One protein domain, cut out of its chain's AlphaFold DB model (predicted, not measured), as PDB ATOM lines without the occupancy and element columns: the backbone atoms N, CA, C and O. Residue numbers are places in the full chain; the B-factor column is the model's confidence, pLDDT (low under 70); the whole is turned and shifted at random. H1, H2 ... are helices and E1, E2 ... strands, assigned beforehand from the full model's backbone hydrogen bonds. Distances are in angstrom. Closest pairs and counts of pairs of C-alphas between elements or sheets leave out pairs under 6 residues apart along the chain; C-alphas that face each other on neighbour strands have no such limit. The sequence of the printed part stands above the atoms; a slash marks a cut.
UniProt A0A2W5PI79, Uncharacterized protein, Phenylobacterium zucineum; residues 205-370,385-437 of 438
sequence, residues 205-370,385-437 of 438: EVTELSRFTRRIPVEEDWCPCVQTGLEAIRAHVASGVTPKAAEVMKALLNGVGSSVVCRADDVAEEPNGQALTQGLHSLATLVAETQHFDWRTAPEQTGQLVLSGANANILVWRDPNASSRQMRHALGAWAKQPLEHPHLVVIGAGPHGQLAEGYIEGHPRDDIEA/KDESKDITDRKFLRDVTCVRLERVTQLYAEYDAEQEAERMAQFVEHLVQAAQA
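What this domain is: This is residues 205 to 370 and 385 to 437 of the 438 residues of an uncharacterized protein of Phenylobacterium zucineum (UniProt A0A2W5PI79). A strongly twisted sheet of five strands forms the middle of the body, with H4, H6 and H7 over one face and H5 over the other, in three layers. Farther from the sheet a helical hairpin is added, H2 packing on H4 and H1 on H3, while residues 385 to 393 stick out as a free tail. The printed part has 219 residues, with seven named helices and five named strands in the order H1 H2 H3 H4 E1 E2 E3 H5 E4 E5 H6 H7; the sheet, order E1 E2 E3 E4 E5, is mixed, and the class is mixed, helices and strands. The whole is compact, with a radius of gyration of the C-alphas of 17.4 A, and spans 65 by 39 by 34 A.

Where its parts are: H1, residues 205 to 215, begins at C-alpha 205 (-56.724, 10.799, 19.080). H2 is residues 224 to 239, 23.1 A long, H3 residues 245 to 254, and H4 residues 272 to 287, 21.5 A. E1 is residues 293 to 295, E2 residues 305 to 307, and E3 residues 312 to 318, 19.6 A. H5 is residues 324 to 335, and E4, residues 343 to 350, is 21.7 A long. E5, residues 400 to 404, is followed by H6, residues 405 to 413. H7, residues 420 to 436, is 24.5 A long and ends at C-alpha 436 (-28.788, -8.088, 10.846).

How they stand to each other: E1, E2 and E3 form a meander, each strand the antiparallel neighbour of the one before, with N 306 and O 294 at 2.7 A and N 305 and O 314 at 2.9 A. E3, H5 and E4 form a strand-helix-strand unit, two parallel neighbour strands with a helix between, its crossover right-handed; N 315 and O 345 are 2.9 A apart. E5 is parallel to E4, with N 346 and O 401 at 2.8 A. H4 runs along the strands over E3, at a height of 7.0 A over the sheet; its closest C-alpha pair with E3 is Ala 275 and Arg 318, 5.5 A. H5 lies over E4 and E5 on the opposite face. H6 stands up from the sheet at 66 degrees. H7 touches H6 with residues 420 to 427 alone, closest C-alphas Leu 411 and Arg 423, 6.9 A, a helical hairpin. H2 touches H4 about perpendicular, at 80 degrees, closest C-alphas Gly 229 and Ala 284, 3.9 A. Every O i to N i+4 pair is within hydrogen-bond range in H2 to H7, and 6 of 7 in H1.

The domain as a whole: The C-alphas farthest apart are those of Lys 385 and Glu 418, 66.0 A. Residues 371 to 384 are not printed, and C-alphas 370 and 385 are 18.7 A apart across the cut. The link from H3 to H4 is long, 17 residues. Mean pLDDT of the printed part is 87.9; it is under 70 in residues 258 to 260, 362 to 370 and 385 to 396 of this model.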
ATOM      1  N   GLU A 205     -58.146  11.100  19.152       92.62
ATOM      2  CA  GLU A 205     -56.724  10.799  19.080       92.62
ATOM      3  C   GLU A 205     -55.965  11.764  18.163       92.62
ATOM      4  O   GLU A 205     -54.884  12.222  18.518       92.62
ATOM      5  N   VAL A 206     -56.541  12.117  17.008       92.38
ATOM      6  CA  VAL A 206     -55.941  13.075  16.063       92.38
ATOM      7  C   VAL A 206     -55.857  14.455  16.702       92.38
ATOM      8  O   VAL A 206     -54.827  15.125  16.619       92.38
ATOM      9  N   THR A 207     -56.935  14.872  17.364       90.50
ATOM     10  CA  THR A 207     -57.031  16.192  17.991       90.50
ATOM     11  C   THR A 207     -56.099  16.296  19.194       90.50
ATOM     12  O   THR A 207     -55.324  17.245  19.287       90.50
ATOM     13  N   GLU A 208     -56.125  15.313  20.092       91.62
ATOM     14  CA  GLU A 208     -55.319  15.328  21.313       91.62
ATOM     15  C   GLU A 208     -53.828  15.148  21.027       91.62
ATOM     16  O   GLU A 208     -53.025  15.891  21.588       91.62
ATOM     17  N   LEU A 209     -53.435  14.281  20.086       93.12
ATOM     18  CA  LEU A 209     -52.031  14.166  19.677       93.12
ATOM     19  C   LEU A 209     -51.530  15.458  19.010       93.12
ATOM     20  O   LEU A 209     -50.420  15.919  19.283       93.12
ATOM     21  N   SER A 210     -52.364  16.096  18.181       90.88
ATOM     22  CA  SER A 210     -52.038  17.391  17.565       90.88
ATOM     23  C   SER A 210     -51.884  18.501  18.612       90.88
ATOM     24  O   SER A 210     -50.958  19.305  18.539       90.88
ATOM     25  N   ARG A 211     -52.747  18.543  19.634       89.31
ATOM     26  CA  ARG A 211     -52.606  19.477  20.767       89.31
ATOM     27  C   ARG A 211     -51.375  19.179  21.608       89.31
ATOM     28  O   ARG A 211     -50.692  20.105  22.036       89.31
ATOM     29  N   PHE A 212     -51.106  17.904  21.869       92.88
ATOM     30  CA  PHE A 212     -49.966  17.458  22.655       92.88
ATOM     31  C   PHE A 212     -48.655  17.866  21.979       92.88
ATOM     32  O   PHE A 212     -47.882  18.612  22.569       92.88
ATOM     33  N   THR A 213     -48.471  17.525  20.701       93.12
ATOM     34  CA  THR A 213     -47.271  17.876  19.911       93.12
ATOM     35  C   THR A 213     -47.003  19.375  19.793       93.12
ATOM     36  O   THR A 213     -45.859  19.765  19.594       93.12
ATOM     37  N   ARG A 214     -48.018  20.240  19.914       89.12
ATOM     38  CA  ARG A 214     -47.822  21.701  19.968       89.12
ATOM     39  C   ARG A 214     -47.244  22.195  21.299       89.12
ATOM     40  O   ARG A 214     -46.688  23.283  21.327       89.12
ATOM     41  N   ARG A 215     -47.430  21.455  22.394       90.00
ATOM     42  CA  ARG A 215     -46.981  21.830  23.752       90.00
ATOM     43  C   ARG A 215     -45.650  21.212  24.145       90.00
ATOM     44  O   ARG A 215     -45.079  21.601  25.163       90.00
ATOM     45  N   ILE A 216     -45.219  20.211  23.387       90.56
ATOM     46  CA  ILE A 216     -43.953  19.532  23.595       90.56
ATOM     47  C   ILE A 216     -42.819  20.567  23.499       90.56
ATOM     48  O   ILE A 216     -42.730  21.258  22.482       90.56
ATOM     49  N   PRO A 217     -41.988  20.714  24.546       88.12
ATOM     50  CA  PRO A 217     -40.871  21.643  24.514       88.12
ATOM     51  C   PRO A 217     -39.771  21.105  23.598       88.12
ATOM     52  O   PRO A 217     -39.365  19.954  23.735       88.12
ATOM     53  N   VAL A 218     -39.272  21.964  22.716       92.12
ATOM     54  CA  VAL A 218     -38.027  21.758  21.973       92.12
ATOM     55  C   VAL A 218     -37.071  22.835  22.470       92.12
ATOM     56  O   VAL A 218     -37.396  24.019  22.369       92.12
ATOM     57  N   GLU A 219     -35.962  22.433  23.086       93.00
ATOM     58  CA  GLU A 219     -34.975  23.385  23.609       93.00
ATOM     59  C   GLU A 219     -34.218  24.053  22.447       93.00
ATOM     60  O   GLU A 219     -34.065  23.468  21.373       93.00
ATOM     61  N   GLU A 220     -33.760  25.291  22.644       91.44
ATOM     62  CA  GLU A 220     -33.118  26.087  21.583       91.44
ATOM     63  C   GLU A 220     -31.793  25.483  21.083       91.44
ATOM     64  O   GLU A 220     -31.392  25.738  19.949       91.44
ATOM     65  N   ASP A 221     -31.119  24.696  21.922       94.12
ATOM     66  CA  ASP A 221     -29.839  24.045  21.642       94.12
ATOM     67  C   ASP A 221     -29.980  22.617  21.090       94.12
ATOM     68  O   ASP A 221     -28.975  21.965  20.814       94.12
ATOM     69  N   TRP A 222     -31.206  22.123  20.898       96.25
ATOM     70  CA  TRP A 222     -31.440  20.800  20.323       96.25
ATOM     71  C   TRP A 222     -31.298  20.775  18.800       96.25
ATOM     72  O   TRP A 222     -31.421  21.785  18.109       96.25
ATOM     73  N   CYS A 223     -31.114  19.566  18.260       96.00
ATOM     74  CA  CYS A 223     -31.093  19.323  16.819       96.00
ATOM     75  C   CYS A 223     -32.369  19.860  16.138       96.00
ATOM     76  O   CYS A 223     -33.477  19.433  16.502       96.00
ATOM     77  N   PRO A 224     -32.250  20.700  15.088       95.44
ATOM     78  CA  PRO A 224     -33.392  21.212  14.326       95.44
ATOM     79  C   PRO A 224     -34.284  20.110  13.736       95.44
ATOM     80  O   PRO A 224     -35.480  20.318  13.513       95.44
ATOM     81  N   CYS A 225     -33.724  18.915  13.526       95.12
ATOM     82  CA  CYS A 225     -34.438  17.721  13.094       95.12
ATOM     83  C   CYS A 225     -35.649  17.377  13.982       95.12
ATOM     84  O   CYS A 225     -36.660  16.906  13.465       95.12
ATOM     85  N   VAL A 226     -35.609  17.659  15.292       96.75
ATOM     86  CA  VAL A 226     -36.744  17.396  16.197       96.75
ATOM     87  C   VAL A 226     -37.948  18.253  15.821       96.75
ATOM     88  O   VAL A 226     -39.058  17.736  15.700       96.75
ATOM     89  N   GLN A 227     -37.745  19.551  15.592       95.56
ATOM     90  CA  GLN A 227     -38.825  20.458  15.201       95.56
ATOM     91  C   GLN A 227     -39.405  20.060  13.837       95.56
ATOM     92  O   GLN A 227     -40.624  19.909  13.709       95.56
ATOM     93  N   THR A 228     -38.540  19.817  12.847       95.56
ATOM     94  CA  THR A 228     -38.931  19.356  11.504       95.56
ATOM     95  C   THR A 228     -39.720  18.045  11.569       95.56
ATOM     96  O   THR A 228     -40.773  17.903  10.946       95.56
ATOM     97  N   GLY A 229     -39.261  17.089  12.377       96.56
ATOM     98  CA  GLY A 229     -39.928  15.810  12.578       96.56
ATOM     99  C   GLY A 229     -41.280  15.933  13.281       96.56
ATOM    100  O   GLY A 229     -42.242  15.281  12.881       96.56
ATOM    101  N   LEU A 230     -41.406  16.803  14.292       96.69
ATOM    102  CA  LEU A 230     -42.689  17.075  14.950       96.69
ATOM    103  C   LEU A 230     -43.696  17.706  13.977       96.69
ATOM    104  O   LEU A 230     -44.884  17.381  14.025       96.69
ATOM    105  N   GLU A 231     -43.244  18.579  13.076       94.81
ATOM    106  CA  GLU A 231     -44.070  19.116  11.987       94.81
ATOM    107  C   GLU A 231     -44.523  18.020  11.019       94.81
ATOM    108  O   GLU A 231     -45.715  17.950  10.705       94.81
ATOM    109  N   ALA A 232     -43.620  17.119  10.627       95.44
ATOM    110  CA  ALA A 232     -43.942  15.972   9.781       95.44
ATOM    111  C   ALA A 232     -44.955  15.021  10.447       95.44
ATOM    112  O   ALA A 232     -45.921  14.605   9.807       95.44
ATOM    113  N   ILE A 233     -44.809  14.738  11.747       95.88
ATOM    114  CA  ILE A 233     -45.768  13.930  12.516       95.88
ATOM    115  C   ILE A 233     -47.141  14.611  12.555       95.88
ATOM    116  O   ILE A 233     -48.155  13.953  12.318       95.88
ATOM    117  N   ARG A 234     -47.201  15.926  12.816       94.38
ATOM    118  CA  ARG A 234     -48.465  16.685  12.806       94.38
ATOM    119  C   ARG A 234     -49.147  16.623  11.439       94.38
ATOM    120  O   ARG A 234     -50.353  16.385  11.377       94.38
ATOM    121  N   ALA A 235     -48.389  16.797  10.357       93.88
ATOM    122  CA  ALA A 235     -48.906  16.699   8.994       93.88
ATOM    123  C   ALA A 235     -49.425  15.285   8.674       93.88
ATOM    124  O   ALA A 235     -50.530  15.142   8.146       93.88
ATOM    125  N   HIS A 236     -48.676  14.244   9.054       94.12
ATOM    126  CA  HIS A 236     -49.077  12.844   8.889       94.12
ATOM    127  C   HIS A 236     -50.387  12.545   9.627       94.12
ATOM    128  O   HIS A 236     -51.350  12.074   9.024       94.12
ATOM    129  N   VAL A 237     -50.471  12.902  10.910       93.12
ATOM    130  CA  VAL A 237     -51.665  12.697  11.746       93.12
ATOM    131  C   VAL A 237     -52.887  13.431  11.186       93.12
ATOM    132  O   VAL A 237     -53.981  12.866  11.160       93.12
ATOM    133  N   ALA A 238     -52.708  14.659  10.691       89.81
ATOM    134  CA  ALA A 238     -53.781  15.436  10.076       89.81
ATOM    135  C   ALA A 238     -54.266  14.849   8.736       89.81
ATOM    136  O   ALA A 238     -55.427  15.040   8.378       89.81
ATOM    137  N   SER A 239     -53.409  14.121   8.008       90.75
ATOM    138  CA  SER A 239     -53.773  13.482   6.736       90.75
ATOM    139  C   SER A 239     -54.749  12.309   6.898       90.75
ATOM    140  O   SER A 239     -55.440  11.943   5.947       90.75
ATOM    141  N   GLY A 240     -54.807  11.706   8.092       87.69
ATOM    142  CA  GLY A 240     -55.631  10.528   8.375       87.69
ATOM    143  C   GLY A 240     -55.143   9.231   7.715       87.69
ATOM    144  O   GLY A 240     -55.843   8.217   7.793       87.69
ATOM    145  N   VAL A 241     -53.970   9.246   7.076       91.25
ATOM    146  CA  VAL A 241     -53.333   8.066   6.478       91.25
ATOM    147  C   VAL A 241     -52.751   7.166   7.574       91.25
ATOM    148  O   VAL A 241     -52.352   7.634   8.638       91.25
ATOM    149  N   THR A 242     -52.717   5.855   7.329       91.06
ATOM    150  CA  THR A 242     -52.103   4.875   8.235       91.06
ATOM    151  C   THR A 242     -50.586   5.116   8.366       91.06
ATOM    152  O   THR A 242     -49.935   5.331   7.346       91.06
ATOM    153  N   PRO A 243     -49.995   5.040   9.572       92.88
ATOM    154  CA  PRO A 243     -50.657   4.744  10.838       92.88
ATOM    155  C   PRO A 243     -51.478   5.913  11.376       92.88
ATOM    156  O   PRO A 243     -51.044   7.064  11.351       92.88
ATOM    157  N   LYS A 244     -52.668   5.601  11.893       92.75
ATOM    158  CA  LYS A 244     -53.559   6.589  12.510       92.75
ATOM    159  C   LYS A 244     -52.974   7.094  13.828       92.75
ATOM    160  O   LYS A 244     -52.201   6.401  14.484       92.75
ATOM    161  N   ALA A 245     -53.426   8.259  14.294       93.25
ATOM    162  CA  ALA A 245     -52.980   8.843  15.567       93.25
ATOM    163  C   ALA A 245     -53.081   7.876  16.762       93.25
ATOM    164  O   ALA A 245     -52.170   7.810  17.585       93.25
ATOM    165  N   ALA A 246     -54.161   7.090  16.826       92.12
ATOM    166  CA  ALA A 246     -54.358   6.063  17.849       92.12
ATOM    167  C   ALA A 246     -53.244   5.003  17.837       92.12
ATOM    168  O   ALA A 246     -52.750   4.597  18.885       92.12
ATOM    169  N   GLU A 247     -52.841   4.572  16.642       91.88
ATOM    170  CA  GLU A 247     -51.808   3.559  16.434       91.88
ATOM    171  C   GLU A 247     -50.428   4.119  16.772       91.88
ATOM    172  O   GLU A 247     -49.658   3.442  17.442       91.88
ATOM    173  N   VAL A 248     -50.148   5.374  16.399       93.81
ATOM    174  CA  VAL A 248     -48.905   6.068  16.773       93.81
ATOM    175  C   VAL A 248     -48.789   6.191  18.294       93.81
ATOM    176  O   VAL A 248     -47.770   5.808  18.862       93.81
ATOM    177  N   MET A 249     -49.836   6.657  18.985       93.62
ATOM    178  CA  MET A 249     -49.818   6.757  20.452       93.62
ATOM    179  C   MET A 249     -49.679   5.391  21.121       93.62
ATOM    180  O   MET A 249     -48.899   5.241  22.060       93.62
ATOM    181  N   LYS A 250     -50.408   4.382  20.626       92.19
ATOM    182  CA  LYS A 250     -50.313   3.011  21.131       92.19
ATOM    183  C   LYS A 250     -48.900   2.457  20.953       92.19
ATOM    184  O   LYS A 250     -48.368   1.888  21.897       92.19
ATOM    185  N   ALA A 251     -48.297   2.632  19.779       92.62
ATOM    186  CA  ALA A 251     -46.943   2.174  19.492       92.62
ATOM    187  C   ALA A 251     -45.921   2.842  20.424       92.62
ATOM    188  O   ALA A 251     -45.115   2.151  21.043       92.62
ATOM    189  N   LEU A 252     -46.019   4.162  20.607       95.00
ATOM    190  CA  LEU A 252     -45.105   4.915  21.464       95.00
ATOM    191  C   LEU A 252     -45.209   4.533  22.942       95.00
ATOM    192  O   LEU A 252     -44.178   4.410  23.598       95.00
ATOM    193  N   LEU A 253     -46.422   4.345  23.470       93.88
ATOM    194  CA  LEU A 253     -46.637   4.117  24.904       93.88
ATOM    195  C   LEU A 253     -46.647   2.637  25.298       93.88
ATOM    196  O   LEU A 253     -46.207   2.302  26.391       93.88
ATOM    197  N   ASN A 254     -47.095   1.744  24.414       91.56
ATOM    198  CA  ASN A 254     -47.314   0.330  24.739       91.56
ATOM    199  C   ASN A 254     -46.485  -0.630  23.880       91.56
ATOM    200  O   ASN A 254     -46.463  -1.832  24.154       91.56
ATOM    201  N   GLY A 255     -45.840  -0.129  22.823       91.88
ATOM    202  CA  GLY A 255     -45.026  -0.928  21.919       91.88
ATOM    203  C   GLY A 255     -45.800  -2.106  21.336       91.88
ATOM    204  O   GLY A 255     -46.853  -1.937  20.723       91.88
ATOM    205  N   VAL A 256     -45.269  -3.313  21.545       89.75
ATOM    206  CA  VAL A 256     -45.888  -4.575  21.102       89.75
ATOM    207  C   VAL A 256     -46.928  -5.135  22.086       89.75
ATOM    208  O   VAL A 256     -47.564  -6.148  21.798       89.75
ATOM    209  N   GLY A 257     -47.095  -4.511  23.257       77.88
ATOM    210  CA  GLY A 257     -48.016  -4.948  24.304       77.88
ATOM    211  C   GLY A 257     -49.493  -4.748  23.938       77.88
ATOM    212  O   GLY A 257     -49.868  -3.799  23.244       77.88
ATOM    213  N   SER A 258     -50.358  -5.649  24.413       62.19
ATOM    214  CA  SER A 258     -51.764  -5.727  23.988       62.19
ATOM    215  C   SER A 258     -52.793  -5.154  24.971       62.19
ATOM    216  O   SER A 258     -53.931  -4.937  24.560       62.19
ATOM    217  N   SER A 259     -52.456  -4.896  26.239       61.97
ATOM    218  CA  SER A 259     -53.493  -4.862  27.286       61.97
ATOM    219  C   SER A 259     -53.986  -3.486  27.751       61.97
ATOM    220  O   SER A 259     -55.072  -3.424  28.322       61.97
ATOM    221  N   VAL A 260     -53.280  -2.376  27.498       65.00
ATOM    222  CA  VAL A 260     -53.694  -1.057  28.025       65.00
ATOM    223  C   VAL A 260     -53.651   0.007  26.939       65.00
ATOM    224  O   VAL A 260     -52.592   0.514  26.613       65.00
ATOM    225  N   VAL A 261     -54.793   0.385  26.364       73.12
ATOM    226  CA  VAL A 261     -54.856   1.533  25.442       73.12
ATOM    227  C   VAL A 261     -54.877   2.817  26.270       73.12
ATOM    228  O   VAL A 261     -55.821   3.045  27.024       73.12
ATOM    229  N   CYS A 262     -53.845   3.654  26.127       80.81
ATOM    230  CA  CYS A 262     -53.860   5.008  26.676       80.81
ATOM    231  C   CYS A 262     -55.026   5.776  26.043       80.81
ATOM    232  O   CYS A 262     -55.135   5.847  24.815       80.81
ATOM    233  N   ARG A 263     -55.926   6.314  26.871       88.00
ATOM    234  CA  ARG A 263     -57.039   7.121  26.370       88.00
ATOM    235  C   ARG A 263     -56.484   8.449  25.877       88.00
ATOM    236  O   ARG A 263     -55.655   9.056  26.541       88.00
ATOM    237  N   ALA A 264     -56.995   8.931  24.750       88.69
ATOM    238  CA  ALA A 264     -56.571  10.209  24.181       88.69
ATOM    239  C   ALA A 264     -56.710  11.388  25.165       88.69
ATOM    240  O   ALA A 264     -55.895  12.302  25.138       88.69
ATOM    241  N   ASP A 265     -57.713  11.349  26.050       86.62
ATOM    242  CA  ASP A 265     -57.922  12.369  27.084       86.62
ATOM    243  C   ASP A 265     -56.812  12.379  28.154       86.62
ATOM    244  O   ASP A 265     -56.498  13.434  28.698       86.62
ATOM    245  N   ASP A 266     -56.187  11.226  28.408       88.31
ATOM    246  CA  ASP A 266     -55.221  11.013  29.494       88.31
ATOM    247  C   ASP A 266     -53.769  11.156  28.986       88.31
ATOM    248  O   ASP A 266     -52.801  10.950  29.720       88.31
ATOM    249  N   VAL A 267     -53.599  11.496  27.702       89.56
ATOM    250  CA  VAL A 267     -52.305  11.514  27.007       89.56
ATOM    251  C   VAL A 267     -51.319  12.516  27.612       89.56
ATOM    252  O   VAL A 267     -50.107  12.320  27.570       89.56
ATOM    253  N   ALA A 268     -51.849  13.602  28.172       89.31
ATOM    254  CA  ALA A 268     -51.072  14.680  28.760       89.31
ATOM    255  C   ALA A 268     -50.860  14.528  30.269       89.31
ATOM    256  O   ALA A 268     -50.124  15.320  30.857       89.31
ATOM    257  N   GLU A 269     -51.522  13.554  30.894       90.62
ATOM    258  CA  GLU A 269     -51.402  13.288  32.322       90.62
ATOM    259  C   GLU A 269     -50.119  12.507  32.606       90.62
ATOM    260  O   GLU A 269     -49.705  11.651  31.825       90.62
ATOM    261  N   GLU A 270     -49.469  12.788  33.733       90.81
ATOM    262  CA  GLU A 270     -48.309  12.004  34.151       90.81
ATOM    263  C   GLU A 270     -48.748  10.639  34.702       90.81
ATOM    264  O   GLU A 270     -49.750  10.571  35.419       90.81
ATOM    265  N   PRO A 271     -48.007   9.548  34.424       92.50
ATOM    266  CA  PRO A 271     -46.696   9.489  33.749       92.50
ATOM    267  C   PRO A 271     -46.728   9.423  32.204       92.50
ATOM    268  O   PRO A 271     -45.671   9.363  31.566       92.50
ATOM    269  N   ASN A 272     -47.910   9.390  31.578       93.44
ATOM    270  CA  ASN A 272     -48.050   9.221  30.126       93.44
ATOM    271  C   ASN A 272     -47.457  10.402  29.346       93.44
ATOM    272  O   ASN A 272     -46.781  10.187  28.341       93.44
ATOM    273  N   GLY A 273     -47.669  11.631  29.822       94.00
ATOM    274  CA  GLY A 273     -47.176  12.852  29.189       94.00
ATOM    275  C   GLY A 273     -45.652  12.876  29.062       94.00
ATOM    276  O   GLY A 273     -45.125  13.117  27.971       94.00
ATOM    277  N   GLN A 274     -44.915  12.560  30.130       94.00
ATOM    278  CA  GLN A 274     -43.455  12.482  30.067       94.00
ATOM    279  C   GLN A 274     -42.979  11.390  29.099       94.00
ATOM    280  O   GLN A 274     -42.083  11.631  28.283       94.00
ATOM    281  N   ALA A 275     -43.582  10.200  29.166       95.25
ATOM    282  CA  ALA A 275     -43.226   9.083  28.297       95.25
ATOM    283  C   ALA A 275     -43.488   9.402  26.816       95.25
ATOM    284  O   ALA A 275     -42.603   9.228  25.974       95.25
ATOM    285  N   LEU A 276     -44.665   9.949  26.502       95.75
ATOM    286  CA  LEU A 276     -45.023  10.324  25.141       95.75
ATOM    287  C   LEU A 276     -44.142  11.455  24.610       95.75
ATOM    288  O   LEU A 276     -43.763  11.415  23.447       95.75
ATOM    289  N   THR A 277     -43.784  12.435  25.444       96.31
ATOM    290  CA  THR A 277     -42.864  13.519  25.057       96.31
ATOM    291  C   THR A 277     -41.535  12.950  24.564       96.31
ATOM    292  O   THR A 277     -41.099  13.264  23.459       96.31
ATOM    293  N   GLN A 278     -40.911  12.068  25.351       96.38
ATOM    294  CA  GLN A 278     -39.635  11.463  24.973       96.38
ATOM    295  C   GLN A 278     -39.777  10.567  23.734       96.38
ATOM    296  O   GLN A 278     -38.948  10.637  22.831       96.38
ATOM    297  N   GLY A 279     -40.848   9.770  23.663       96.88
ATOM    298  CA  GLY A 279     -41.139   8.936  22.499       96.88
ATOM    299  C   GLY A 279     -41.345   9.752  21.217       96.88
ATOM    300  O   GLY A 279     -40.811   9.389  20.174       96.88
ATOM    301  N   LEU A 280     -42.064  10.876  21.292       97.56
ATOM    302  CA  LEU A 280     -42.307  11.761  20.151       97.56
ATOM    303  C   LEU A 280     -41.054  12.507  19.706       97.56
ATOM    304  O   LEU A 280     -40.877  12.649  18.504       97.56
ATOM    305  N   HIS A 281     -40.175  12.938  20.616       98.12
ATOM    306  CA  HIS A 281     -38.878  13.500  20.223       98.12
ATOM    307  C   HIS A 281     -38.039  12.483  19.460       98.12
ATOM    308  O   HIS A 281     -37.580  12.772  18.362       98.12
ATOM    309  N   SER A 282     -37.903  11.269  20.000       97.75
ATOM    310  CA  SER A 282     -37.148  10.214  19.328       97.75
ATOM    311  C   SER A 282     -37.759   9.843  17.980       97.75
ATOM    312  O   SER A 282     -37.033   9.712  17.002       97.75
ATOM    313  N   LEU A 283     -39.085   9.722  17.894       97.88
ATOM    314  CA  LEU A 283     -39.772   9.464  16.631       97.88
ATOM    315  C   LEU A 283     -39.596  10.617  15.634       97.88
ATOM    316  O   LEU A 283     -39.342  10.362  14.462       97.88
ATOM    317  N   ALA A 284     -39.693  11.868  16.089       97.88
ATOM    318  CA  ALA A 284     -39.491  13.053  15.261       97.88
ATOM    319  C   ALA A 284     -38.084  13.077  14.655       97.88
ATOM    320  O   ALA A 284     -37.950  13.281  13.452       97.88
ATOM    321  N   THR A 285     -37.053  12.785  15.453       97.75
ATOM    322  CA  THR A 285     -35.670  12.676  14.974       97.75
ATOM    323  C   THR A 285     -35.527  11.663  13.835       97.75
ATOM    324  O   THR A 285     -34.825  11.942  12.874       97.75
ATOM    325  N   LEU A 286     -36.220  10.518  13.896       97.50
ATOM    326  CA  LEU A 286     -36.175   9.513  12.825       97.50
ATOM    327  C   LEU A 286     -36.990   9.932  11.597       97.50
ATOM    328  O   LEU A 286     -36.527   9.800  10.473       97.50
ATOM    329  N   VAL A 287     -38.205  10.447  11.791       96.25
ATOM    330  CA  VAL A 287     -39.106  10.823  10.686       96.25
ATOM    331  C   VAL A 287     -38.567  12.015   9.882       96.25
ATOM    332  O   VAL A 287     -38.893  12.151   8.704       96.25
ATOM    333  N   ALA A 288     -37.721  12.859  10.480       95.75
ATOM    334  CA  ALA A 288     -37.012  13.913   9.754       95.75
ATOM    335  C   ALA A 288     -36.080  13.349   8.658       95.75
ATOM    336  O   ALA A 288     -35.930  13.957   7.597       95.75
ATOM    337  N   GLU A 289     -35.529  12.149   8.863       95.06
ATOM    338  CA  GLU A 289     -34.605  11.473   7.951       95.06
ATOM    339  C   GLU A 289     -35.342  10.656   6.879       95.06
ATOM    340  O   GLU A 289     -35.226   9.433   6.774       95.06
ATOM    341  N   THR A 290     -36.101  11.357   6.036       90.69
ATOM    342  CA  THR A 290     -36.965  10.772   4.984       90.69
ATOM    343  C   THR A 290     -36.243   9.886   3.960       90.69
ATOM    344  O   THR A 290     -36.883   9.121   3.241       90.69
ATOM    345  N   GLN A 291     -34.911   9.959   3.870       91.62
ATOM    346  CA  GLN A 291     -34.113   9.073   3.013       91.62
ATOM    347  C   GLN A 291     -33.960   7.664   3.611       91.62
ATOM    348  O   GLN A 291     -33.761   6.689   2.883       91.62
ATOM    349  N   HIS A 292     -34.060   7.552   4.937       93.19
ATOM    350  CA  HIS A 292     -33.787   6.332   5.689       93.19
ATOM    351  C   HIS A 292     -35.038   5.705   6.292       93.19
ATOM    352  O   HIS A 292     -35.085   4.478   6.412       93.19
ATOM    353  N   PHE A 293     -36.040   6.518   6.638       95.25
ATOM    354  CA  PHE A 293     -37.241   6.055   7.320       95.25
ATOM    355  C   PHE A 293     -38.517   6.470   6.593       95.25
ATOM    356  O   PHE A 293     -38.672   7.619   6.187       95.25
ATOM    357  N   ASP A 294     -39.453   5.529   6.492       93.75
ATOM    358  CA  ASP A 294     -40.798   5.767   5.962       93.75
ATOM    359  C   ASP A 294     -41.853   5.101   6.852       93.75
ATOM    360  O   ASP A 294     -41.573   4.130   7.555       93.75
ATOM    361  N   TRP A 295     -43.083   5.600   6.843       93.31
ATOM    362  CA  TRP A 295     -44.163   5.048   7.651       93.31
ATOM    363  C   TRP A 295     -44.616   3.682   7.144       93.31
ATOM    364  O   TRP A 295     -44.892   3.479   5.960       93.31
ATOM    365  N   ARG A 296     -44.791   2.728   8.062       91.00
ATOM    366  CA  ARG A 296     -45.389   1.436   7.727       91.00
ATOM    367  C   ARG A 296     -46.913   1.536   7.722       91.00
ATOM    368  O   ARG A 296     -47.536   1.881   8.723       91.00
ATOM    369  N   THR A 297     -47.521   1.164   6.599       85.62
ATOM    370  CA  THR A 297     -48.980   1.237   6.388       85.62
ATOM    371  C   THR A 297     -49.705  -0.100   6.584       85.62
ATOM    372  O   THR A 297     -50.934  -0.144   6.554       85.62
ATOM    373  N   ALA A 298     -48.971  -1.200   6.785       84.81
ATOM    374  CA  ALA A 298     -49.552  -2.531   6.950       84.81
ATOM    375  C   ALA A 298     -50.307  -2.656   8.296       84.81
ATOM    376  O   ALA A 298     -49.720  -2.309   9.323       84.81
ATOM    377  N   PRO A 299     -51.548  -3.197   8.333       74.38
ATOM    378  CA  PRO A 299     -52.412  -3.207   9.526       74.38
ATOM    379  C   PRO A 299     -51.808  -3.829  10.793       74.38
ATOM    380  O   PRO A 299     -52.125  -3.413  11.900       74.38
ATOM    381  N   GLU A 300     -50.935  -4.823  10.645       75.38
ATOM    382  CA  GLU A 300     -50.322  -5.545  11.772       75.38
ATOM    383  C   GLU A 300     -48.971  -4.952  12.202       75.38
ATOM    384  O   GLU A 300     -48.343  -5.425  13.145       75.38
ATOM    385  N   GLN A 301     -48.520  -3.907  11.503       82.69
ATOM    386  CA  GLN A 301     -47.224  -3.245  11.683       82.69
ATOM    387  C   GLN A 301     -47.406  -1.726  11.846       82.69
ATOM    388  O   GLN A 301     -46.473  -0.944  11.669       82.69
ATOM    389  N   THR A 302     -48.632  -1.295  12.151       73.94
ATOM    390  CA  THR A 302     -49.009   0.113  12.280       73.94
ATOM    391  C   THR A 302     -48.295   0.778  13.450       73.94
ATOM    392  O   THR A 302     -48.262   0.236  14.554       73.94
ATOM    393  N   GLY A 303     -47.758   1.972  13.203       80.81
ATOM    394  CA  GLY A 303     -46.976   2.750  14.166       80.81
ATOM    395  C   GLY A 303     -45.471   2.470  14.105       80.81
ATOM    396  O   GLY A 303     -44.717   3.083  14.853       80.81
ATOM    397  N   GLN A 304     -45.035   1.575  13.213       93.44
ATOM    398  CA  GLN A 304     -43.626   1.298  12.940       93.44
ATOM    399  C   GLN A 304     -43.132   2.108  11.732       93.44
ATOM    400  O   GLN A 304     -43.916   2.487  10.855       93.44
ATOM    401  N   LEU A 305     -41.822   2.334  11.666       95.88
ATOM    402  CA  LEU A 305     -41.137   2.878  10.493       95.88
ATOM    403  C   LEU A 305     -40.447   1.749   9.723       95.88
ATOM    404  O   LEU A 305     -40.025   0.767  10.320       95.88
ATOM    405  N   VAL A 306     -40.302   1.876   8.413       95.38
ATOM    406  CA  VAL A 306     -39.454   1.015   7.582       95.38
ATOM    407  C   VAL A 306     -38.047   1.583   7.579       95.38
ATOM    408  O   VAL A 306     -37.885   2.768   7.308       95.38
ATOM    409  N   LEU A 307     -37.040   0.746   7.825       95.31
ATOM    410  CA  LEU A 307     -35.638   1.097   7.616       95.31
ATOM    411  C   LEU A 307     -35.221   0.747   6.181       95.31
ATOM    412  O   LEU A 307     -35.124  -0.430   5.808       95.31
ATOM    413  N   SER A 308     -34.961   1.775   5.374       91.12
ATOM    414  CA  SER A 308     -34.529   1.635   3.982       91.12
ATOM    415  C   SER A 308     -33.260   0.785   3.869       91.12
ATOM    416  O   SER A 308     -32.258   1.038   4.530       91.12
ATOM    417  N   GLY A 309     -33.293  -0.233   3.005       84.75
ATOM    418  CA  GLY A 309     -32.130  -1.074   2.692       84.75
ATOM    419  C   GLY A 309     -31.848  -2.239   3.652       84.75
ATOM    420  O   GLY A 309     -30.989  -3.056   3.332       84.75
ATOM    421  N   ALA A 310     -32.577  -2.377   4.769       85.62
ATOM    422  CA  ALA A 310     -32.343  -3.441   5.761       85.62
ATOM    423  C   ALA A 310     -33.472  -4.484   5.877       85.62
ATOM    424  O   ALA A 310     -33.342  -5.427   6.649       85.62
ATOM    425  N   ASN A 311     -34.579  -4.325   5.133       88.56
ATOM    426  CA  ASN A 311     -35.809  -5.122   5.291       88.56
ATOM    427  C   ASN A 311     -36.215  -5.297   6.771       88.56
ATOM    428  O   ASN A 311     -36.517  -6.398   7.231       88.56
ATOM    429  N   ALA A 312     -36.184  -4.194   7.516       94.00
ATOM    430  CA  ALA A 312     -36.471  -4.163   8.940       94.00
ATOM    431  C   ALA A 312     -37.434  -3.025   9.262       94.00
ATOM    432  O   ALA A 312     -37.462  -2.002   8.572       94.00
ATOM    433  N   ASN A 313     -38.204  -3.209  10.327       95.81
ATOM    434  CA  ASN A 313     -39.072  -2.183  10.870       95.81
ATOM    435  C   ASN A 313     -38.471  -1.624  12.166       95.81
ATOM    436  O   ASN A 313     -37.845  -2.353  12.930       95.81
ATOM    437  N   ILE A 314     -38.697  -0.342  12.435       97.38
ATOM    438  CA  ILE A 314     -38.292   0.355  13.654       97.38
ATOM    439  C   ILE A 314     -39.534   0.686  14.476       97.38
ATOM    440  O   ILE A 314     -40.513   1.217  13.951       97.38
ATOM    441  N   LEU A 315     -39.475   0.425  15.778       97.00
ATOM    442  CA  LEU A 315     -40.497   0.822  16.741       97.00
ATOM    443  C   LEU A 315     -39.853   1.627  17.867       97.00
ATOM    444  O   LEU A 315     -38.976   1.128  18.570       97.00
ATOM    445  N   VAL A 316     -40.320   2.857  18.064       97.69
ATOM    446  CA  VAL A 316     -39.983   3.655  19.248       97.69
ATOM    447  C   VAL A 316     -40.983   3.312  20.347       97.69
ATOM    448  O   VAL A 316     -42.184   3.449  20.138       97.69
ATOM    449  N   TRP A 317     -40.501   2.873  21.511       96.44
ATOM    450  CA  TRP A 317     -41.356   2.471  22.629       96.44
ATOM    451  C   TRP A 317     -40.853   3.020  23.968       96.44
ATOM    452  O   TRP A 317     -39.869   2.544  24.541       96.44
ATOM    453  N   ARG A 318     -41.572   4.009  24.500       96.12
ATOM    454  CA  ARG A 318     -41.361   4.571  25.832       96.12
ATOM    455  C   ARG A 318     -42.552   4.231  26.725       96.12
ATOM    456  O   ARG A 318     -43.538   4.959  26.748       96.12
ATOM    457  N   ASP A 319     -42.438   3.145  27.486       93.94
ATOM    458  CA  ASP A 319     -43.520   2.715  28.372       93.94
ATOM    459  C   ASP A 319     -43.517   3.509  29.691       93.94
ATOM    460  O   ASP A 319     -42.483   3.559  30.375       93.94
ATOM    461  N   PRO A 320     -44.634   4.141  30.083       93.94
ATOM    462  CA  PRO A 320     -44.721   4.850  31.355       93.94
ATOM    463  C   PRO A 320     -44.808   3.912  32.570       93.94
ATOM    464  O   PRO A 320     -44.486   4.333  33.678       93.94
ATOM    465  N   ASN A 321     -45.216   2.653  32.384       92.38
ATOM    466  CA  ASN A 321     -45.578   1.738  33.468       92.38
ATOM    467  C   ASN A 321     -44.739   0.450  33.486       92.38
ATOM    468  O   ASN A 321     -44.431  -0.077  34.556       92.38
ATOM    469  N   ALA A 322     -44.361  -0.075  32.321       91.62
ATOM    470  CA  ALA A 322     -43.628  -1.326  32.199       91.62
ATOM    471  C   ALA A 322     -42.122  -1.123  32.407       91.62
ATOM    472  O   ALA A 322     -41.458  -0.360  31.708       91.62
ATOM    473  N   SER A 323     -41.547  -1.868  33.349       92.38
ATOM    474  CA  SER A 323     -40.093  -1.969  33.499       92.38
ATOM    475  C   SER A 323     -39.437  -2.559  32.244       92.38
ATOM    476  O   SER A 323     -40.042  -3.368  31.541       92.38
ATOM    477  N   SER A 324     -38.150  -2.272  32.021       92.12
ATOM    478  CA  SER A 324     -37.387  -2.834  30.893       92.12
ATOM    479  C   SER A 324     -37.461  -4.362  30.814       92.12
ATOM    480  O   SER A 324     -37.431  -4.936  29.730       92.12
ATOM    481  N   ARG A 325     -37.584  -5.046  31.959       90.75
ATOM    482  CA  ARG A 325     -37.761  -6.502  32.005       90.75
ATOM    483  C   ARG A 325     -39.137  -6.932  31.492       90.75
ATOM    484  O   ARG A 325     -39.208  -7.877  30.717       90.75
ATOM    485  N   GLN A 326     -40.209  -6.257  31.907       91.44
ATOM    486  CA  GLN A 326     -41.559  -6.524  31.393       91.44
ATOM    487  C   GLN A 326     -41.643  -6.238  29.893       91.44
ATOM    488  O   GLN A 326     -42.213  -7.038  29.160       91.44
ATOM    489  N   MET A 327     -41.002  -5.161  29.430       92.88
ATOM    490  CA  MET A 327     -40.906  -4.851  28.004       92.88
ATOM    491  C   MET A 327     -40.206  -5.973  27.224       92.88
ATOM    492  O   MET A 327     -40.726  -6.429  26.210       92.88
ATOM    493  N   ARG A 328     -39.070  -6.490  27.721       92.31
ATOM    494  CA  ARG A 328     -38.384  -7.646  27.106       92.31
ATOM    495  C   ARG A 328     -39.251  -8.903  27.089       92.31
ATOM    496  O   ARG A 328     -39.280  -9.579  26.070       92.31
ATOM    497  N   HIS A 329     -39.974  -9.192  28.171       89.88
ATOM    498  CA  HIS A 329     -40.913 -10.318  28.204       89.88
ATOM    499  C   HIS A 329     -42.016 -10.163  27.145       89.88
ATOM    500  O   HIS A 329     -42.299 -11.114  26.424       89.88
ATOM    501  N   ALA A 330     -42.582  -8.962  26.985       91.31
ATOM    502  CA  ALA A 330     -43.580  -8.691  25.949       91.31
ATOM    503  C   ALA A 330     -43.014  -8.863  24.528       91.31
ATOM    504  O   ALA A 330     -43.699  -9.398  23.661       91.31
ATOM    505  N   LEU A 331     -41.756  -8.471  24.293       92.69
ATOM    506  CA  LEU A 331     -41.068  -8.699  23.015       92.69
ATOM    507  C   LEU A 331     -40.804 -10.185  22.763       92.69
ATOM    508  O   LEU A 331     -41.025 -10.653  21.652       92.69
ATOM    509  N   GLY A 332     -40.402 -10.936  23.791       91.00
ATOM    510  CA  GLY A 332     -40.231 -12.386  23.703       91.00
ATOM    511  C   GLY A 332     -41.547 -13.112  23.407       91.00
ATOM    512  O   GLY A 332     -41.584 -14.007  22.566       91.00
ATOM    513  N   ALA A 333     -42.651 -12.690  24.030       88.00
ATOM    514  CA  ALA A 333     -43.989 -13.198  23.726       88.00
ATOM    515  C   ALA A 333     -44.421 -12.843  22.294       88.00
ATOM    516  O   ALA A 333     -44.928 -13.694  21.564       88.00
ATOM    517  N   TRP A 334     -44.175 -11.602  21.865       89.62
ATOM    518  CA  TRP A 334     -44.449 -11.148  20.502       89.62
ATOM    519  C   TRP A 334     -43.646 -11.933  19.455       89.62
ATOM    520  O   TRP A 334     -44.209 -12.286  18.420       89.62
ATOM    521  N   ALA A 335     -42.378 -12.257  19.737       89.50
ATOM    522  CA  ALA A 335     -41.487 -13.001  18.845       89.50
ATOM    523  C   ALA A 335     -41.972 -14.436  18.566       89.50
ATOM    524  O   ALA A 335     -41.799 -14.968  17.468       89.50
ATOM    525  N   LYS A 336     -42.642 -15.050  19.550       85.69
ATOM    526  CA  LYS A 336     -43.195 -16.412  19.462       85.69
ATOM    527  C   LYS A 336     -44.512 -16.507  18.685       85.69
ATOM    528  O   LYS A 336     -44.957 -17.617  18.390       85.69
ATOM    529  N   GLN A 337     -45.166 -15.386  18.379       83.56
ATOM    530  CA  GLN A 337     -46.442 -15.411  17.662       83.56
ATOM    531  C   GLN A 337     -46.235 -15.859  16.202       83.56
ATOM    532  O   GLN A 337     -45.358 -15.323  15.524       83.56
ATOM    533  N   PRO A 338     -47.055 -16.795  15.681       77.62
ATOM    534  CA  PRO A 338     -46.854 -17.408  14.367       77.62
ATOM    535  C   PRO A 338     -47.384 -16.516  13.234       77.62
ATOM    536  O   PRO A 338     -48.394 -16.825  12.603       77.62
ATOM    537  N   LEU A 339     -46.720 -15.391  12.993       81.38
ATOM    538  CA  LEU A 339     -47.059 -14.450  11.928       81.38
ATOM    539  C   LEU A 339     -45.773 -13.860  11.357       81.38
ATOM    540  O   LEU A 339     -44.968 -13.315  12.109       81.38
ATOM    541  N   GLU A 340     -45.633 -13.908  10.036       84.44
ATOM    542  CA  GLU A 340     -44.499 -13.318   9.334       84.44
ATOM    543  C   GLU A 340     -44.416 -11.802   9.578       84.44
ATOM    544  O   GLU A 340     -45.381 -11.055   9.403       84.44
ATOM    545  N   HIS A 341     -43.244 -11.342  10.001       88.94
ATOM    546  CA  HIS A 341     -42.948  -9.935  10.226       88.94
ATOM    547  C   HIS A 341     -41.478  -9.693   9.854       88.94
ATOM    548  O   HIS A 341     -40.644 -10.530  10.202       88.94
ATOM    549  N   PRO A 342     -41.126  -8.583   9.170       91.06
ATOM    550  CA  PRO A 342     -39.727  -8.197   8.995       91.06
ATOM    551  C   PRO A 342     -39.021  -8.098  10.346       91.06
ATOM    552  O   PRO A 342     -39.678  -7.929  11.374       91.06
ATOM    553  N   HIS A 343     -37.694  -8.129  10.363       93.31
ATOM    554  CA  HIS A 343     -36.970  -7.944  11.616       93.31
ATOM    555  C   HIS A 343     -37.408  -6.637  12.302       93.31
ATOM    556  O   HIS A 343     -37.477  -5.591  11.653       93.31
ATOM    557  N   LEU A 344     -37.733  -6.689  13.593       95.25
ATOM    558  CA  LEU A 344     -38.162  -5.520  14.355       95.25
ATOM    559  C   LEU A 344     -37.008  -4.994  15.213       95.25
ATOM    560  O   LEU A 344     -36.532  -5.676  16.113       95.25
ATOM    561  N   VAL A 345     -36.590  -3.752  14.996       97.38
ATOM    562  CA  VAL A 345     -35.665  -3.057  15.895       97.38
ATOM    563  C   VAL A 345     -36.470  -2.155  16.823       97.38
ATOM    564  O   VAL A 345     -37.136  -1.217  16.385       97.38
ATOM    565  N   VAL A 346     -36.415  -2.433  18.124       97.31
ATOM    566  CA  VAL A 346     -37.133  -1.665  19.143       97.31
ATOM    567  C   VAL A 346     -36.182  -0.721  19.854       97.31
ATOM    568  O   VAL A 346     -35.299  -1.150  20.595       97.31
ATOM    569  N   ILE A 347     -36.402   0.574  19.662       98.12
ATOM    570  CA  ILE A 347     -35.708   1.646  20.367       98.12
ATOM    571  C   ILE A 347     -36.554   1.999  21.588       98.12
ATOM    572  O   ILE A 347     -37.615   2.610  21.444       98.12
ATOM    573  N   GLY A 348     -36.130   1.605  22.793       96.94
ATOM    574  CA  GLY A 348     -37.035   1.706  23.939       96.94
ATOM    575  C   GLY A 348     -36.430   1.930  25.316       96.94
ATOM    576  O   GLY A 348     -35.240   1.721  25.566       96.94
ATOM    577  N   ALA A 349     -37.301   2.379  26.222       96.88
ATOM    578  CA  ALA A 349     -37.013   2.585  27.638       96.88
ATOM    579  C   ALA A 349     -38.290   2.495  28.497       96.88
ATOM    580  O   ALA A 349     -39.364   2.941  28.086       96.88
ATOM    581  N   GLY A 350     -38.151   1.964  29.712       94.12
ATOM    582  CA  GLY A 350     -39.190   1.949  30.749       94.12
ATOM    583  C   GLY A 350     -39.012   3.091  31.762       94.12
ATOM    584  O   GLY A 350     -38.039   3.847  31.687       94.12
ATOM    585  N   PRO A 351     -39.912   3.241  32.755       92.62
ATOM    586  CA  PRO A 351     -39.881   4.353  33.712       92.62
ATOM    587  C   PRO A 351     -38.630   4.363  34.598       92.62
ATOM    588  O   PRO A 351     -38.269   5.397  35.152       92.62
ATOM    589  N   HIS A 352     -37.954   3.220  34.719       89.44
ATOM    590  CA  HIS A 352     -36.806   3.028  35.605       89.44
ATOM    591  C   HIS A 352     -35.501   2.712  34.864       89.44
ATOM    592  O   HIS A 352     -34.525   2.322  35.501       89.44
ATOM    593  N   GLY A 353     -35.462   2.846  33.536       91.12
ATOM    594  CA  GLY A 353     -34.224   2.649  32.787       91.12
ATOM    595  C   GLY A 353     -34.413   2.268  31.326       91.12
ATOM    596  O   GLY A 353     -35.522   2.057  30.838       91.12
ATOM    597  N   GLN A 354     -33.286   2.163  30.630       95.19
ATOM    598  CA  GLN A 354     -33.235   1.809  29.217       95.19
ATOM    599  C   GLN A 354     -33.572   0.331  28.984       95.19
ATOM    600  O   GLN A 354     -33.414  -0.513  29.875       95.19
ATOM    601  N   LEU A 355     -34.016   0.005  27.773       93.62
ATOM    602  CA  LEU A 355     -34.110  -1.377  27.325       93.62
ATOM    603  C   LEU A 355     -32.694  -1.930  27.092       93.62
ATOM    604  O   LEU A 355     -31.843  -1.258  26.510       93.62
ATOM    605  N   ALA A 356     -32.406  -3.136  27.585       92.25
ATOM    606  CA  ALA A 356     -31.097  -3.752  27.366       92.25
ATOM    607  C   ALA A 356     -30.908  -4.064  25.873       92.25
ATOM    608  O   ALA A 356     -31.821  -4.614  25.258       92.25
ATOM    609  N   GLU A 357     -29.744  -3.717  25.320       94.12
ATOM    610  CA  GLU A 357     -29.450  -3.891  23.892       94.12
ATOM    611  C   GLU A 357     -29.256  -5.357  23.520       94.12
ATOM    612  O   GLU A 357     -28.906  -6.187  24.364       94.12
ATOM    613  N   GLY A 358     -29.457  -5.646  22.237       93.81
ATOM    614  CA  GLY A 358     -29.212  -6.953  21.643       93.81
ATOM    615  C   GLY A 358     -30.485  -7.723  21.315       93.81
ATOM    616  O   GLY A 358     -31.605  -7.274  21.583       93.81
ATOM    617  N   TYR A 359     -30.280  -8.882  20.697       93.38
ATOM    618  CA  TYR A 359     -31.338  -9.782  20.255       93.38
ATOM    619  C   TYR A 359     -32.168 -10.298  21.442       93.38
ATOM    620  O   TYR A 359     -31.654 -10.518  22.549       93.38
ATOM    621  N   ILE A 360     -33.474 -10.464  21.234       90.06
ATOM    622  CA  ILE A 360     -34.359 -11.100  22.210       90.06
ATOM    623  C   ILE A 360     -34.431 -12.591  21.910       90.06
ATOM    624  O   ILE A 360     -35.226 -13.050  21.097       90.06
ATOM    625  N   GLU A 361     -33.624 -13.359  22.635       81.31
ATOM    626  CA  GLU A 361     -33.780 -14.808  22.682       81.31
ATOM    627  C   GLU A 361     -35.075 -15.153  23.427       81.31
ATOM    628  O   GLU A 361     -35.278 -14.732  24.569       81.31
ATOM    629  N   GLY A 362     -35.958 -15.924  22.789       67.00
ATOM    630  CA  GLY A 362     -37.199 -16.371  23.414       67.00
ATOM    631  C   GLY A 362     -36.919 -17.211  24.662       67.00
ATOM    632  O   GLY A 362     -36.349 -18.297  24.581       67.00
ATOM    633  N   HIS A 363     -37.357 -16.745  25.828       63.75
ATOM    634  CA  HIS A 363     -37.169 -17.435  27.098       63.75
ATOM    635  C   HIS A 363     -38.443 -18.218  27.488       63.75
ATOM    636  O   HIS A 363     -39.562 -17.750  27.244       63.75
ATOM    637  N   PRO A 364     -38.346 -19.399  28.138       56.91
ATOM    638  CA  PRO A 364     -39.519 -20.191  28.542       56.91
ATOM    639  C   PRO A 364     -40.515 -19.427  29.427       56.91
ATOM    640  O   PRO A 364     -41.709 -19.665  29.365       56.91
ATOM    641  N   ARG A 365     -40.019 -18.473  30.224       56.94
ATOM    642  CA  ARG A 365     -40.828 -17.606  31.108       56.94
ATOM    643  C   ARG A 365     -41.397 -16.348  30.441       56.94
ATOM    644  O   ARG A 365     -41.984 -15.538  31.145       56.94
ATOM    645  N   ASP A 366     -41.186 -16.145  29.142       54.62
ATOM    646  CA  ASP A 366     -41.798 -15.017  28.418       54.62
ATOM    647  C   ASP A 366     -43.282 -15.257  28.132       54.62
ATOM    648  O   ASP A 366     -44.000 -14.328  27.789       54.62
ATOM    649  N   ASP A 367     -43.737 -16.496  28.310       52.56
ATOM    650  CA  ASP A 367     -45.129 -16.893  28.191       52.56
ATOM    651  C   ASP A 367     -45.637 -17.322  29.575       52.56
ATOM    652  O   ASP A 367     -45.542 -18.481  29.962       52.56
ATOM    653  N   ILE A 368     -46.024 -16.347  30.401       50.47
ATOM    654  CA  ILE A 368     -46.587 -16.609  31.742       50.47
ATOM    655  C   ILE A 368     -48.101 -16.875  31.637       50.47
ATOM    656  O   ILE A 368     -48.686 -17.469  32.540       50.47
ATOM    657  N   GLU A 369     -48.731 -16.438  30.541       45.50
ATOM    658  CA  GLU A 369     -50.151 -16.677  30.263       45.50
ATOM    659  C   GLU A 369     -50.395 -18.064  29.657       45.50
ATOM    660  O   GLU A 369     -51.426 -18.672  29.954       45.50
ATOM    661  N   ALA A 370     -49.435 -18.623  28.910       45.38
ATOM    662  CA  ALA A 370     -49.379 -20.061  28.719       45.38
ATOM    663  C   ALA A 370     -48.981 -20.707  30.048       45.38
ATOM    664  O   ALA A 370     -47.813 -20.754  30.443       45.38
ATOM    665  N   LYS A 385     -54.947 -36.263  20.011       42.34
ATOM    666  CA  LYS A 385     -55.934 -35.195  19.858       42.34
ATOM    667  C   LYS A 385     -55.628 -34.516  18.520       42.34
ATOM    668  O   LYS A 385     -54.474 -34.179  18.269       42.34
ATOM    669  N   ASP A 386     -56.635 -34.351  17.664       39.34
ATOM    670  CA  ASP A 386     -56.509 -33.647  16.382       39.34
ATOM    671  C   ASP A 386     -56.124 -32.176  16.627       39.34
ATOM    672  O   ASP A 386     -56.982 -31.297  16.746       39.34
ATOM    673  N   GLU A 387     -54.825 -31.882  16.704       43.59
ATOM    674  CA  GLU A 387     -54.340 -30.542  16.404       43.59
ATOM    675  C   GLU A 387     -54.608 -30.297  14.918       43.59
ATOM    676  O   GLU A 387     -54.016 -30.914  14.037       43.59
ATOM    677  N   SER A 388     -55.541 -29.394  14.621       47.00
ATOM    678  CA  SER A 388     -55.984 -29.066  13.262       47.00
ATOM    679  C   SER A 388     -54.934 -28.313  12.424       47.00
ATOM    680  O   SER A 388     -55.296 -27.619  11.474       47.00
ATOM    681  N   LYS A 389     -53.657 -28.355  12.813       47.25
ATOM    682  CA  LYS A 389     -52.540 -27.688  12.141       47.25
ATOM    683  C   LYS A 389     -51.424 -28.701  11.941       47.25
ATOM    684  O   LYS A 389     -51.023 -29.375  12.883       47.25
ATOM    685  N   ASP A 390     -50.953 -28.809  10.707       46.91
ATOM    686  CA  ASP A 390     -49.871 -29.711  10.347       46.91
ATOM    687  C   ASP A 390     -48.596 -29.285  11.092       46.91
ATOM    688  O   ASP A 390     -48.123 -28.157  10.958       46.91
ATOM    689  N   ILE A 391     -48.031 -30.182  11.901       55.12
ATOM    690  CA  ILE A 391     -46.761 -29.960  12.614       55.12
ATOM    691  C   ILE A 391     -45.580 -29.723  11.657       55.12
ATOM    692  O   ILE A 391     -44.506 -29.310  12.099       55.12
ATOM    693  N   THR A 392     -45.759 -29.998  10.361       48.00
ATOM    694  CA  THR A 392     -44.771 -29.753   9.310       48.00
ATOM    695  C   THR A 392     -44.883 -28.370   8.662       48.00
ATOM    696  O   THR A 392     -43.967 -27.975   7.934       48.00
ATOM    697  N   ASP A 393     -45.934 -27.595   8.963       47.41
ATOM    698  CA  ASP A 393     -46.049 -26.217   8.491       47.41
ATOM    699  C   ASP A 393     -44.931 -25.360   9.100       47.41
ATOM    700  O   ASP A 393     -44.728 -25.311  10.319       47.41
ATOM    701  N   ARG A 394     -44.177 -24.659   8.241       52.00
ATOM    702  CA  ARG A 394     -43.112 -23.751   8.681       52.00
ATOM    703  C   ARG A 394     -43.707 -22.670   9.582       52.00
ATOM    704  O   ARG A 394     -44.393 -21.766   9.112       52.00
ATOM    705  N   LYS A 395     -43.391 -22.729  10.875       57.12
ATOM    706  CA  LYS A 395     -43.625 -21.618  11.799       57.12
ATOM    707  C   LYS A 395     -42.628 -20.513  11.461       57.12
ATOM    708  O   LYS A 395     -41.437 -20.653  11.728       57.12
ATOM    709  N   PHE A 396     -43.108 -19.436  10.849       62.16
ATOM    710  CA  PHE A 396     -42.334 -18.207  10.724       62.16
ATOM    711  C   PHE A 396     -42.240 -17.582  12.115       62.16
ATOM    712  O   PHE A 396     -43.255 -17.178  12.685       62.16
ATOM    713  N   LEU A 397     -41.040 -17.601  12.688       73.38
ATOM    714  CA  LEU A 397     -40.741 -16.897  13.928       73.38
ATOM    715  C   LEU A 397     -40.408 -15.450  13.587       73.38
ATOM    716  O   LEU A 397     -39.829 -15.175  12.536       73.38
ATOM    717  N   ARG A 398     -40.818 -14.528  14.455       89.06
ATOM    718  CA  ARG A 398     -40.475 -13.117  14.302       89.06
ATOM    719  C   ARG A 398     -39.162 -12.854  15.022       89.06
ATOM    720  O   ARG A 398     -38.961 -13.348  16.129       89.06
ATOM    721  N   ASP A 399     -38.336 -12.004  14.432       90.81
ATOM    722  CA  ASP A 399     -37.071 -11.583  15.021       90.81
ATOM    723  C   ASP A 399     -37.161 -10.165  15.571       90.81
ATOM    724  O   ASP A 399     -37.794  -9.286  14.973       90.81
ATOM    725  N   VAL A 400     -36.523  -9.943  16.722       94.12
ATOM    726  CA  VAL A 400     -36.519  -8.635  17.370       94.12
ATOM    727  C   VAL A 400     -35.207  -8.337  18.090       94.12
ATOM    728  O   VAL A 400     -34.726  -9.127  18.906       94.12
ATOM    729  N   THR A 401     -34.663  -7.151  17.829       96.25
ATOM    730  CA  THR A 401     -33.464  -6.612  18.480       96.25
ATOM    731  C   THR A 401     -33.805  -5.329  19.224       96.25
ATOM    732  O   THR A 401     -34.577  -4.495  18.756       96.25
ATOM    733  N   CYS A 402     -33.222  -5.151  20.406       96.75
ATOM    734  CA  CYS A 402     -33.416  -3.960  21.224       96.75
ATOM    735  C   CYS A 402     -32.247  -2.983  21.093       96.75
ATOM    736  O   CYS A 402     -31.082  -3.384  21.097       96.75
ATOM    737  N   VAL A 403     -32.573  -1.694  21.076       97.25
ATOM    738  CA  VAL A 403     -31.646  -0.560  21.103       97.25
ATOM    739  C   VAL A 403     -32.100   0.403  22.204       97.25
ATOM    740  O   VAL A 403     -33.298   0.570  22.452       97.25
ATOM    741  N   ARG A 404     -31.156   1.036  22.910       97.12
ATOM    742  CA  ARG A 404     -31.492   2.007  23.965       97.12
ATOM    743  C   ARG A 404     -32.078   3.277  23.359       97.12
ATOM    744  O   ARG A 404     -31.491   3.849  22.443       97.12
ATOM    745  N   LEU A 405     -33.174   3.772  23.937       97.25
ATOM    746  CA  LEU A 405     -33.774   5.055  23.550       97.25
ATOM    747  C   LEU A 405     -32.808   6.233  23.725       97.25
ATOM    748  O   LEU A 405     -32.797   7.156  22.916       97.25
ATOM    749  N   GLU A 406     -31.951   6.155  24.742       96.94
ATOM    750  CA  GLU A 406     -30.901   7.138  25.019       96.94
ATOM    751  C   GLU A 406     -30.007   7.442  23.811       96.94
ATOM    752  O   GLU A 406     -29.613   8.593  23.647       96.94
ATOM    753  N   ARG A 407     -29.741   6.470  22.924       96.44
ATOM    754  CA  ARG A 407     -28.928   6.714  21.721       96.44
ATOM    755  C   ARG A 407     -29.562   7.752  20.799       96.44
ATOM    756  O   ARG A 407     -28.856   8.613  20.294       96.44
ATOM    757  N   VAL A 408     -30.884   7.706  20.622       96.81
ATOM    758  CA  VAL A 408     -31.608   8.730  19.850       96.81
ATOM    759  C   VAL A 408     -31.665  10.038  20.628       96.81
ATOM    760  O   VAL A 408     -31.503  11.100  20.041       96.81
ATOM    761  N   THR A 409     -31.845   9.978  21.954       96.31
ATOM    762  CA  THR A 409     -31.813  11.181  22.801       96.31
ATOM    763  C   THR A 409     -30.499  11.945  22.676       96.31
ATOM    764  O   THR A 409     -30.530  13.160  22.533       96.31
ATOM    765  N   GLN A 410     -29.360  11.255  22.653       95.94
ATOM    766  CA  GLN A 410     -28.049  11.882  22.476       95.94
ATOM    767  C   GLN A 410     -27.902  12.572  21.115       95.94
ATOM    768  O   GLN A 410     -27.247  13.609  21.050       95.94
ATOM    769  N   LEU A 411     -28.518  12.046  20.046       95.88
ATOM    770  CA  LEU A 411     -28.458  12.674  18.719       95.88
ATOM    771  C   LEU A 411     -29.049  14.081  18.725       95.88
ATOM    772  O   LEU A 411     -28.467  14.983  18.129       95.88
ATOM    773  N   TYR A 412     -30.194  14.266  19.388       96.25
ATOM    774  CA  TYR A 412     -30.857  15.563  19.385       96.25
ATOM    775  C   TYR A 412     -30.510  16.457  20.574       96.25
ATOM    776  O   TYR A 412     -30.556  17.671  20.416       96.25
ATOM    777  N   ALA A 413     -30.190  15.898  21.746       95.69
ATOM    778  CA  ALA A 413     -29.941  16.679  22.961       95.69
ATOM    779  C   ALA A 413     -28.482  17.141  23.094       95.69
ATOM    780  O   ALA A 413     -28.223  18.168  23.707       95.69
ATOM    781  N   GLU A 414     -27.529  16.399  22.529       95.31
ATOM    782  CA  GLU A 414     -26.110  16.776  22.505       95.31
ATOM    783  C   GLU A 414     -25.742  17.303  21.116       95.31
ATOM    784  O   GLU A 414     -24.763  16.863  20.519       95.31
ATOM    785  N   TYR A 415     -26.588  18.157  20.544       94.88
ATOM    786  CA  TYR A 415     -26.480  18.562  19.148       94.88
ATOM    787  C   TYR A 415     -25.186  19.341  18.867       94.88
ATOM    788  O   TYR A 415     -24.840  20.301  19.553       94.88
ATOM    789  N   ASP A 416     -24.490  18.913  17.815       94.12
ATOM    790  CA  ASP A 416     -23.334  19.591  17.235       94.12
ATOM    791  C   ASP A 416     -23.535  19.642  15.719       94.12
ATOM    792  O   ASP A 416     -23.550  18.604  15.050       94.12
ATOM    793  N   ALA A 417     -23.696  20.853  15.184       93.12
ATOM    794  CA  ALA A 417     -23.975  21.090  13.771       93.12
ATOM    795  C   ALA A 417     -22.863  20.565  12.843       93.12
ATOM    796  O   ALA A 417     -23.142  20.202  11.703       93.12
ATOM    797  N   GLU A 418     -21.609  20.509  13.306       94.81
ATOM    798  CA  GLU A 418     -20.494  20.009  12.488       94.81
ATOM    799  C   GLU A 418     -20.490  18.476  12.388       94.81
ATOM    800  O   GLU A 418     -19.974  17.922  11.418       94.81
ATOM    801  N   GLN A 419     -21.089  17.790  13.367       93.56
ATOM    802  CA  GLN A 419     -21.079  16.327  13.488       93.56
ATOM    803  C   GLN A 419     -22.449  15.683  13.248       93.56
ATOM    804  O   GLN A 419     -22.544  14.458  13.232       93.56
ATOM    805  N   GLU A 420     -23.511  16.472  13.066       91.81
ATOM    806  CA  GLU A 420     -24.896  15.999  12.935       91.81
ATOM    807  C   GLU A 420     -25.026  14.876  11.897       91.81
ATOM    808  O   GLU A 420     -25.459  13.768  12.225       91.81
ATOM    809  N   ALA A 421     -24.593  15.140  10.661       92.12
ATOM    810  CA  ALA A 421     -24.717  14.196   9.554       92.12
ATOM    811  C   ALA A 421     -23.925  12.901   9.803       92.12
ATOM    812  O   ALA A 421     -24.403  11.811   9.491       92.12
ATOM    813  N   GLU A 422     -22.731  13.005  10.392       95.38
ATOM    814  CA  GLU A 422     -21.909  11.841  10.722       95.38
ATOM    815  C   GLU A 422     -22.558  11.003  11.831       95.38
ATOM    816  O   GLU A 422     -22.692   9.788  11.690       95.38
ATOM    817  N   ARG A 423     -23.017  11.640  12.914       95.31
ATOM    818  CA  ARG A 423     -23.657  10.957  14.046       95.31
ATOM    819  C   ARG A 423     -24.968  10.293  13.642       95.31
ATOM    820  O   ARG A 423     -25.229   9.166  14.065       95.31
ATOM    821  N   MET A 424     -25.768  10.952  12.802       95.56
ATOM    822  CA  MET A 424     -26.985  10.362  12.251       95.56
ATOM    823  C   MET A 424     -26.662   9.151  11.371       95.56
ATOM    824  O   MET A 424     -27.249   8.087  11.560       95.56
ATOM    825  N   ALA A 425     -25.678   9.261  10.471       95.00
ATOM    826  CA  ALA A 425     -25.259   8.146   9.622       95.00
ATOM    827  C   ALA A 425     -24.748   6.948  10.444       95.00
ATOM    828  O   ALA A 425     -25.157   5.814  10.191       95.00
ATOM    829  N   GLN A 426     -23.925   7.192  11.470       96.25
ATOM    830  CA  GLN A 426     -23.453   6.158  12.398       96.25
ATOM    831  C   GLN A 426     -24.612   5.491  13.149       96.25
ATOM    832  O   GLN A 426     -24.613   4.276  13.357       96.25
ATOM    833  N   PHE A 427     -25.618   6.267  13.558       96.88
ATOM    834  CA  PHE A 427     -26.793   5.717  14.222       96.88
ATOM    835  C   PHE A 427     -27.649   4.865  13.276       96.88
ATOM    836  O   PHE A 427     -28.059   3.767  13.653       96.88
ATOM    837  N   VAL A 428     -27.873   5.314  12.038       96.38
ATOM    838  CA  VAL A 428     -28.566   4.523  11.009       96.38
ATOM    839  C   VAL A 428     -27.813   3.222  10.734       96.38
ATOM    840  O   VAL A 428     -28.428   2.157  10.725       96.38
ATOM    841  N   GLU A 429     -26.487   3.270  10.585       95.62
ATOM    842  CA  GLU A 429     -25.663   2.069  10.412       95.62
ATOM    843  C   GLU A 429     -25.807   1.112  11.604       95.62
ATOM    844  O   GLU A 429     -25.972  -0.093  11.418       95.62
ATOM    845  N   HIS A 430     -25.830   1.640  12.828       95.88
ATOM    846  CA  HIS A 430     -26.067   0.836  14.021       95.88
ATOM    847  C   HIS A 430     -27.441   0.144  14.002       95.88
ATOM    848  O   HIS A 430     -27.534  -1.027  14.370       95.88
ATOM    849  N   LEU A 431     -28.498   0.819  13.535       96.25
ATOM    850  CA  LEU A 431     -29.818   0.200  13.364       96.25
ATOM    851  C   LEU A 431     -29.808  -0.896  12.289       96.25
ATOM    852  O   LEU A 431     -30.434  -1.937  12.481       96.25
ATOM    853  N   VAL A 432     -29.076  -0.700  11.187       95.38
ATOM    854  CA  VAL A 432     -28.898  -1.725  10.144       95.38
ATOM    855  C   VAL A 432     -28.170  -2.947  10.706       95.38
ATOM    856  O   VAL A 432     -28.605  -4.074  10.488       95.38
ATOM    857  N   GLN A 433     -27.098  -2.743  11.474       94.38
ATOM    858  CA  GLN A 433     -26.370  -3.829  12.134       94.38
ATOM    859  C   GLN A 433     -27.257  -4.564  13.149       94.38
ATOM    860  O   GLN A 433     -27.264  -5.793  13.182       94.38
ATOM    861  N   ALA A 434     -28.050  -3.832  13.936       93.31
ATOM    862  CA  ALA A 434     -29.010  -4.408  14.877       93.31
ATOM    863  C   ALA A 434     -30.073  -5.266  14.168       93.31
ATOM    864  O   ALA A 434     -30.447  -6.321  14.678       93.31
ATOM    865  N   ALA A 435     -30.511  -4.846  12.977       92.38
ATOM    866  CA  ALA A 435     -31.441  -5.602  12.149       92.38
ATOM    867  C   ALA A 435     -30.843  -6.891  11.558       92.38
ATOM    868  O   ALA A 435     -31.576  -7.823  11.239       92.38
ATOM    869  N   GLN A 436     -29.519  -6.947  11.406       89.88
ATOM    870  CA  GLN A 436     -28.788  -8.088  10.846       89.88
ATOM    871  C   GLN A 436     -28.259  -9.059  11.911       89.88
ATOM    872  O   GLN A 436     -27.729 -10.106  11.559       89.88
ATOM    873  N   ALA A 437     -28.374  -8.723  13.197       76.81
ATOM    874  CA  ALA A 437     -27.784  -9.480  14.301       76.81
ATOM    875  C   ALA A 437     -28.568 -10.748  14.718       76.81
ATOM    876  O   ALA A 437     -28.259 -11.308  15.770       76.81
TER     877      ALA A 437